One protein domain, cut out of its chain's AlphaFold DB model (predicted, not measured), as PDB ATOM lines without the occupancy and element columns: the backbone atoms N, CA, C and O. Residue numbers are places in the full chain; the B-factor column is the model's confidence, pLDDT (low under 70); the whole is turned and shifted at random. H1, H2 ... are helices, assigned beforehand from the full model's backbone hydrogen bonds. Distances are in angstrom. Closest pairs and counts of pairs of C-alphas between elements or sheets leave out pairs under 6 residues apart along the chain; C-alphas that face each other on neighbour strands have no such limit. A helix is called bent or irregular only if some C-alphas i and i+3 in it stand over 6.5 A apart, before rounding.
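Overview. This is residues 3 to 61 of the 62 residues of an uncharacterized protein of Vibrio ishigakensis (UniProt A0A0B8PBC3). This is a small, open arrangement in which H1 lies at one end and the steeply angled pair H2 and H3 at the other, with the long loop of residues 25 to 40 bridging the two ends. Residues 3 to 13 start in the space between these ends and lead to H1. The printed part has 59 residues, with three named helices, H1, H2 and H3 in chain order, and no named strand; its class is all helix, though only 27 residues are in named elements. It is only just compact, close to loose, with a radius of gyration of the C-alphas of 12.3 A and spans of 35 by 24 by 16 A.

Along the chain. Start at C-alpha 3 at (-37.093, 15.376, -23.153) and go on to C-alpha 14 at (-27.669, 18.497, -16.747), where H1 begins; it holds residues 14 to 24 and measures 15.8 A. H1 is irregular, but only just: C-alphas 20 and 23 are 6.53 A apart. Next find H2, residues 41 to 46, 8.6 A long. H3, residues 50 to 59, runs 14.3 A to C-alpha 59 at (-35.904, 26.013, -42.099).

Arrangement. Look first at H1, which is apart from both H2 and H3. H2 and H3 are close but not clearly touching; their closest C-alphas, those of Leu 44 and Ile 52, are 7.0 A apart. They run opposite ways at a steep tilt of 52 degrees. In H2 and H3 every O i to N i+4 pair is within hydrogen-bond range; in H1, 5 of 7 are.

Size, cuts and confidence. The two C-alphas farthest apart, those of Asp 16 and Asn 61, are 35.7 A apart. The printed part has no cut. The link from H1 to H2, 16 residues, is long; that from H2 to H3, 3 residues, is tight. The mean pLDDT of the printed part is 91.5, and residue 61 is under 70.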
ATOM      1  N   LEU A   3     -36.168  16.190 -23.952       92.56
ATOM      2  CA  LEU A   3     -37.093  15.376 -23.153       92.56
ATOM      3  C   LEU A   3     -38.531  15.922 -23.182       92.56
ATOM      4  O   LEU A   3     -39.471  15.149 -23.328       92.56
ATOM      5  N   GLU A   4     -38.700  17.244 -23.147       91.56
ATOM      6  CA  GLU A   4     -40.023  17.886 -23.197       91.56
ATOM      7  C   GLU A   4     -40.717  17.699 -24.552       91.56
ATOM      8  O   GLU A   4     -41.939  17.636 -24.612       91.56
ATOM      9  N   VAL A   5     -39.951  17.579 -25.642       92.19
ATOM     10  CA  VAL A   5     -40.495  17.268 -26.976       92.19
ATOM     11  C   VAL A   5     -41.070  15.848 -26.999       92.19
ATOM     12  O   VAL A   5     -42.052  15.592 -27.684       92.19
ATOM     13  N   LEU A   6     -40.506  14.948 -26.191       91.06
ATOM     14  CA  LEU A   6     -40.996  13.584 -25.984       91.06
ATOM     15  C   LEU A   6     -42.077  13.496 -24.888       91.06
ATOM     16  O   LEU A   6     -42.391  12.398 -24.429       91.06
ATOM     17  N   GLY A   7     -42.595  14.633 -24.404       89.62
ATOM     18  CA  GLY A   7     -43.581  14.687 -23.319       89.62
ATOM     19  C   GLY A   7     -43.038  14.281 -21.944       89.62
ATOM     20  O   GLY A   7     -43.813  14.058 -21.017       89.62
ATOM     21  N   LYS A   8     -41.714  14.167 -21.784       90.31
ATOM     22  CA  LYS A   8     -41.066  13.853 -20.506       90.31
ATOM     23  C   LYS A   8     -40.669  15.147 -19.788       90.31
ATOM     24  O   LYS A   8     -40.258  16.105 -20.443       90.31
ATOM     25  N   PRO A   9     -40.724  15.188 -18.445       88.31
ATOM     26  CA  PRO A   9     -40.290  16.368 -17.709       88.31
ATOM     27  C   PRO A   9     -38.803  16.624 -17.959       88.31
ATOM     28  O   PRO A   9     -38.028  15.670 -18.094       88.31
ATOM     29  N   ALA A  10     -38.408  17.897 -18.009       82.69
ATOM     30  CA  ALA A  10     -36.997  18.262 -17.992       82.69
ATOM     31  C   ALA A  10     -36.342  17.699 -16.722       82.69
ATOM     32  O   ALA A  10     -37.006  17.542 -15.696       82.69
ATOM     33  N   GLY A  11     -35.071  17.322 -16.822       82.31
ATOM     34  CA  GLY A  11     -34.331  16.905 -15.644       82.31
ATOM     35  C   GLY A  11     -34.071  18.063 -14.694       82.31
ATOM     36  O   GLY A  11     -34.171  19.227 -15.091       82.31
ATOM     37  N   PHE A  12     -33.761  17.735 -13.443       86.75
ATOM     38  CA  PHE A  12     -33.462  18.739 -12.419       86.75
ATOM     39  C   PHE A  12     -32.150  19.479 -12.721       86.75
ATOM     40  O   PHE A  12     -32.042  20.684 -12.510       86.75
ATOM     41  N   ASP A  13     -31.185  18.763 -13.296       91.56
ATOM     42  CA  ASP A  13     -29.906  19.293 -13.743       91.56
ATOM     43  C   ASP A  13     -29.462  18.663 -15.077       91.56
ATOM     44  O   ASP A  13     -30.210  17.949 -15.761       91.56
ATOM     45  N   SER A  14     -28.240  18.990 -15.497       89.81
ATOM     46  CA  SER A  14     -27.669  18.497 -16.747       89.81
ATOM     47  C   SER A  14     -27.303  17.013 -16.697       89.81
ATOM     48  O   SER A  14     -27.357  16.363 -17.742       89.81
ATOM     49  N   THR A  15     -26.963  16.473 -15.526       94.06
ATOM     50  CA  THR A  15     -26.641  15.055 -15.333       94.06
ATOM     51  C   THR A  15     -27.907  14.218 -15.473       94.06
ATOM     52  O   THR A  15     -27.954  13.355 -16.347       94.06
ATOM     53  N   ASP A  16     -28.974  14.567 -14.749       92.88
ATOM     54  CA  ASP A  16     -30.276  13.886 -14.830       92.88
ATOM     55  C   ASP A  16     -30.850  13.937 -16.256       92.88
ATOM     56  O   ASP A  16     -31.371  12.950 -16.780       92.88
ATOM     57  N   CYS A  17     -30.697  15.070 -16.953       91.75
ATOM     58  CA  CYS A  17     -31.104  15.161 -18.356       91.75
ATOM     59  C   CYS A  17     -30.373  14.145 -19.247       91.75
ATOM     60  O   CYS A  17     -31.012  13.532 -20.105       91.75
ATOM     61  N   LYS A  18     -29.054  13.988 -19.075       92.62
ATOM     62  CA  LYS A  18     -28.239  13.061 -19.876       92.62
ATOM     63  C   LYS A  18     -28.577  11.614 -19.550       92.62
ATOM     64  O   LYS A  18     -28.837  10.845 -20.469       92.62
ATOM     65  N   GLU A  19     -28.660  11.272 -18.268       94.00
ATOM     66  CA  GLU A  19     -29.011   9.923 -17.806       94.00
ATOM     67  C   GLU A  19     -30.382   9.475 -18.314       94.00
ATOM     68  O   GLU A  19     -30.583   8.304 -18.626       94.00
ATOM     69  N   ARG A  20     -31.324  10.410 -18.464       93.75
ATOM     70  CA  ARG A  20     -32.664  10.106 -18.976       93.75
ATOM     71  C   ARG A  20     -32.745  10.098 -20.498       93.75
ATOM     72  O   ARG A  20     -33.568   9.368 -21.046       93.75
ATOM     73  N   LEU A  21     -31.947  10.917 -21.185       93.62
ATOM     74  CA  LEU A  21     -31.994  11.045 -22.644       93.62
ATOM     75  C   LEU A  21     -31.109  10.016 -23.354       93.62
ATOM     76  O   LEU A  21     -31.572   9.402 -24.310       93.62
ATOM     77  N   HIS A  22     -29.864   9.825 -22.910       94.62
ATOM     78  CA  HIS A  22     -28.871   9.008 -23.616       94.62
ATOM     79  C   HIS A  22     -29.325   7.553 -23.820       94.62
ATOM     80  O   HIS A  22     -29.208   7.070 -24.944       94.62
ATOM     81  N   PRO A  23     -29.943   6.865 -22.834       94.62
ATOM     82  CA  PRO A  23     -30.437   5.499 -23.039       94.62
ATOM     83  C   PRO A  23     -31.580   5.389 -24.056       94.62
ATOM     84  O   PRO A  23     -31.933   4.290 -24.473       94.62
ATOM     85  N   MET A  24     -32.215   6.507 -24.422       93.50
ATOM     86  CA  MET A  24     -33.286   6.519 -25.419       93.50
ATOM     87  C   MET A  24     -32.763   6.596 -26.855       93.50
ATOM     88  O   MET A  24     -33.560   6.385 -27.775       93.50
ATOM     89  N   LEU A  25     -31.487   6.943 -27.032       95.06
ATOM     90  CA  LEU A  25     -30.834   7.087 -28.325       95.06
ATOM     91  C   LEU A  25     -30.379   5.719 -28.836       95.06
ATOM     92  O   LEU A  25     -29.977   4.858 -28.056       95.06
ATOM     93  N   SER A  26     -30.416   5.519 -30.150       95.69
ATOM     94  CA  SER A  26     -29.946   4.272 -30.774       95.69
ATOM     95  C   SER A  26     -28.421   4.203 -30.927       95.69
ATOM     96  O   SER A  26     -27.884   3.188 -31.363       95.69
ATOM     97  N   GLY A  27     -27.712   5.262 -30.534       95.12
ATOM     98  CA  GLY A  27     -26.265   5.381 -30.643       95.12
ATOM     99  C   GLY A  27     -25.724   6.607 -29.899       95.12
ATOM    100  O   GLY A  27     -26.424   7.171 -29.053       95.12
ATOM    101  N   PRO A  28     -24.491   7.042 -30.214       95.12
ATOM    102  CA  PRO A  28     -23.849   8.188 -29.570       95.12
ATOM    103  C   PRO A  28     -24.665   9.477 -29.700       95.12
ATOM    104  O   PRO A  28     -25.189   9.784 -30.773       95.12
ATOM    105  N   GLU A  29     -24.700  10.284 -28.643       91.31
ATOM    106  CA  GLU A  29     -25.443  11.546 -28.559       91.31
ATOM    107  C   GLU A  29     -24.929  12.644 -29.503       91.31
ATOM    108  O   GLU A  29     -25.596  13.661 -29.694       91.31
ATOM    109  N   THR A  30     -23.749  12.450 -30.090       93.31
ATOM    110  CA  THR A  30     -23.132  13.343 -31.080       93.31
ATOM    111  C   THR A  30     -23.568  13.038 -32.513       93.31
ATOM    112  O   THR A  30     -23.403  13.884 -33.393       93.31
ATOM    113  N   SER A  31     -24.131  11.852 -32.764       95.44
ATOM    114  CA  SER A  31     -24.651  11.457 -34.073       95.44
ATOM    115  C   SER A  31     -26.117  11.854 -34.191       95.44
ATOM    116  O   SER A  31     -26.923  11.595 -33.299       95.44
ATOM    117  N   LYS A  32     -26.480  12.477 -35.319       91.38
ATOM    118  CA  LYS A  32     -27.872  12.853 -35.609       91.38
ATOM    119  C   LYS A  32     -28.760  11.621 -35.814       91.38
ATOM    120  O   LYS A  32     -29.939  11.655 -35.472       91.38
ATOM    121  N   GLU A  33     -28.196  10.544 -36.356       95.75
ATOM    122  CA  GLU A  33     -28.886   9.288 -36.645       95.75
ATOM    123  C   GLU A  33     -29.416   8.646 -35.359       95.75
ATOM    124  O   GLU A  33     -30.548   8.170 -35.342       95.75
ATOM    125  N   SER A  34     -28.670   8.759 -34.257       96.88
ATOM    126  CA  SER A  34     -29.056   8.258 -32.931       96.88
ATOM    127  C   SER A  34     -30.378   8.833 -32.400       96.88
ATOM    128  O   SER A  34     -30.997   8.251 -31.508       96.88
ATOM    129  N   TYR A  35     -30.816   9.987 -32.919       94.94
ATOM    130  CA  TYR A  35     -32.062  10.655 -32.530       94.94
ATOM    131  C   TYR A  35     -33.238  10.320 -33.460       94.94
ATOM    132  O   TYR A  35     -34.386  10.577 -33.091       94.94
ATOM    133  N   ALA A  36     -32.991   9.766 -34.652       93.88
ATOM    134  CA  ALA A  36     -34.002   9.641 -35.705       93.88
ATOM    135  C   ALA A  36     -35.239   8.844 -35.252       93.88
ATOM    136  O   ALA A  36     -36.369   9.253 -35.518       93.88
ATOM    137  N   ASP A  37     -35.023   7.776 -34.483       93.75
ATOM    138  CA  ASP A  37     -36.087   6.881 -34.016       93.75
ATOM    139  C   ASP A  37     -37.036   7.550 -33.011       93.75
ATOM    140  O   ASP A  37     -38.221   7.225 -32.936       93.75
ATOM    141  N   ARG A  38     -36.520   8.486 -32.205       94.06
ATOM    142  CA  ARG A  38     -37.290   9.159 -31.144       94.06
ATOM    143  C   ARG A  38     -37.872  10.493 -31.578       94.06
ATOM    144  O   ARG A  38     -38.869  10.922 -31.002       94.06
ATOM    145  N   PHE A  39     -37.287  11.128 -32.587       93.75
ATOM    146  CA  PHE A  39     -37.694  12.444 -33.071       93.75
ATOM    147  C   PHE A  39     -38.106  12.401 -34.552       93.75
ATOM    148  O   PHE A  39     -37.558  13.157 -35.358       93.75
ATOM    149  N   PRO A  40     -39.078  11.549 -34.941       93.56
ATOM    150  CA  PRO A  40     -39.584  11.553 -36.304       93.56
ATOM    151  C   PRO A  40     -40.266  12.890 -36.616       93.56
ATOM    152  O   PRO A  40     -40.736  13.598 -35.718       93.56
ATOM    153  N   LYS A  41     -40.387  13.213 -37.907       90.81
ATOM    154  CA  LYS A  41     -40.965  14.482 -38.372       90.81
ATOM    155  C   LYS A  41     -42.314  14.806 -37.715       90.81
ATOM    156  O   LYS A  41     -42.481  15.914 -37.227       90.81
ATOM    157  N   GLY A  42     -43.223  13.835 -37.593       92.06
ATOM    158  CA  GLY A  42     -44.523  14.046 -36.939       92.06
ATOM    159  C   GLY A  42     -44.423  14.500 -35.474       92.06
ATOM    160  O   GLY A  42     -45.173  15.375 -35.045       92.06
ATOM    161  N   VAL A  43     -43.451  13.976 -34.716       93.00
ATOM    162  CA  VAL A  43     -43.192  14.410 -33.332       93.00
ATOM    163  C   VAL A  43     -42.689  15.850 -33.319       93.00
ATOM    164  O   VAL A  43     -43.230  16.679 -32.589       93.00
ATOM    165  N   LEU A  44     -41.713  16.177 -34.169       92.06
ATOM    166  CA  LEU A  44     -41.179  17.538 -34.285       92.06
ATOM    167  C   LEU A  44     -42.233  18.545 -34.767       92.06
ATOM    168  O   LEU A  44     -42.255  19.686 -34.300       92.06
ATOM    169  N   ASP A  45     -43.138  18.117 -35.646       91.69
ATOM    170  CA  ASP A  45     -44.202  18.952 -36.194       91.69
ATOM    171  C   ASP A  45     -45.306  19.237 -35.164       91.69
ATOM    172  O   ASP A  45     -45.825  20.355 -35.087       91.69
ATOM    173  N   SER A  46     -45.615  18.261 -34.310       91.31
ATOM    174  CA  SER A  46     -46.552  18.434 -33.191       91.31
ATOM    175  C   SER A  46     -45.953  19.191 -31.997       91.31
ATOM    176  O   SER A  46     -46.687  19.682 -31.137       91.31
ATOM    177  N   ALA A  47     -44.624  19.320 -31.931       92.38
ATOM    178  CA  ALA A  47     -43.944  19.908 -30.788       92.38
ATOM    179  C   ALA A  47     -44.262  21.404 -30.643       92.38
ATOM    180  O   ALA A  47     -43.905  22.228 -31.490       92.38
ATOM    181  N   GLN A  48     -44.849  21.772 -29.503       90.94
ATOM    182  CA  GLN A  48     -45.165  23.165 -29.153       90.94
ATOM    183  C   GLN A  48     -43.989  23.910 -28.509       90.94
ATOM    184  O   GLN A  48     -44.077  25.091 -28.171       90.94
ATOM    185  N   LYS A  49     -42.857  23.225 -28.324       90.69
ATOM    186  CA  LYS A  49     -41.668  23.821 -27.733       90.69
ATOM    187  C   LYS A  49     -41.178  24.981 -28.604       90.69
ATOM    188  O   LYS A  49     -40.783  24.765 -29.748       90.69
ATOM    189  N   LYS A  50     -41.143  26.195 -28.037       92.44
ATOM    190  CA  LYS A  50     -40.830  27.451 -28.750       92.44
ATOM    191  C   LYS A  50     -39.583  27.361 -29.635       92.44
ATOM    192  O   LYS A  50     -39.609  27.829 -30.765       92.44
ATOM    193  N   GLN A  51     -38.513  26.726 -29.150       92.12
ATOM    194  CA  GLN A  51     -37.276  26.549 -29.916       92.12
ATOM    195  C   GLN A  51     -37.473  25.685 -31.171       92.12
ATOM    196  O   GLN A  51     -36.954  26.029 -32.226       92.12
ATOM    197  N   ILE A  52     -38.248  24.598 -31.080       92.06
ATOM    198  CA  ILE A  52     -38.540  23.716 -32.222       92.06
ATOM    199  C   ILE A  52     -39.450  24.427 -33.223       92.06
ATOM    200  O   ILE A  52     -39.190  24.387 -34.420       92.06
ATOM    201  N   VAL A  53     -40.479  25.130 -32.741       92.69
ATOM    202  CA  VAL A  53     -41.348  25.961 -33.591       92.69
ATOM    203  C   VAL A  53     -40.520  27.001 -34.351       92.69
ATOM    204  O   VAL A  53     -40.645  27.115 -35.567       92.69
ATOM    205  N   ARG A  54     -39.620  27.708 -33.658       93.12
ATOM    206  CA  ARG A  54     -38.747  28.708 -34.277       93.12
ATOM    207  C   ARG A  54     -37.802  28.099 -35.312       93.12
ATOM    208  O   ARG A  54     -37.639  28.675 -36.380       93.12
ATOM    209  N   LEU A  55     -37.192  26.951 -35.013       91.06
ATOM    210  CA  LEU A  55     -36.323  26.250 -35.962       91.06
ATOM    211  C   LEU A  55     -37.084  25.826 -37.220       91.06
ATOM    212  O   LEU A  55     -36.571  26.023 -38.315       91.06
ATOM    213  N   ARG A  56     -38.314  25.312 -37.085       90.56
ATOM    214  CA  ARG A  56     -39.158  24.967 -38.239       90.56
ATOM    215  C   ARG A  56     -39.422  26.178 -39.128       90.56
ATOM    216  O   ARG A  56     -39.205  26.087 -40.325       90.56
ATOM    217  N   GLN A  57     -39.790  27.315 -38.539       91.56
ATOM    218  CA  GLN A  57     -39.991  28.563 -39.286       91.56
ATOM    219  C   GLN A  57     -38.734  28.994 -40.054       91.56
ATOM    220  O   GLN A  57     -38.833  29.395 -41.205       91.56
ATOM    221  N   LEU A  58     -37.554  28.898 -39.431       92.75
ATOM    222  CA  LEU A  58     -36.287  29.261 -40.075       92.75
ATOM    223  C   LEU A  58     -35.906  28.308 -41.212       92.75
ATOM    224  O   LEU A  58     -35.328  28.741 -42.198       92.75
ATOM    225  N   LEU A  59     -36.203  27.015 -41.074       88.88
ATOM    226  CA  LEU A  59     -35.904  26.013 -42.099       88.88
ATOM    227  C   LEU A  59     -36.901  26.036 -43.263       88.88
ATOM    228  O   LEU A  59     -36.580  25.529 -44.335       88.88
ATOM    229  N   SER A  60     -38.092  26.601 -43.061       86.38
ATOM    230  CA  SER A  60     -39.126  26.694 -44.090       86.38
ATOM    231  C   SER A  60     -38.835  27.728 -45.184       86.38
ATOM    232  O   SER A  60     -39.482  27.614 -46.215       86.38
ATOM    233  N   ASN A  61     -37.867  28.649 -45.007       59.72
ATOM    234  CA  ASN A  61     -37.421  29.644 -46.007       59.72
ATOM    235  C   ASN A  61     -38.550  30.160 -46.931       59.72
ATOM    236  O   ASN A  61     -38.426  30.088 -48.154       59.72
TER     237      ASN A  61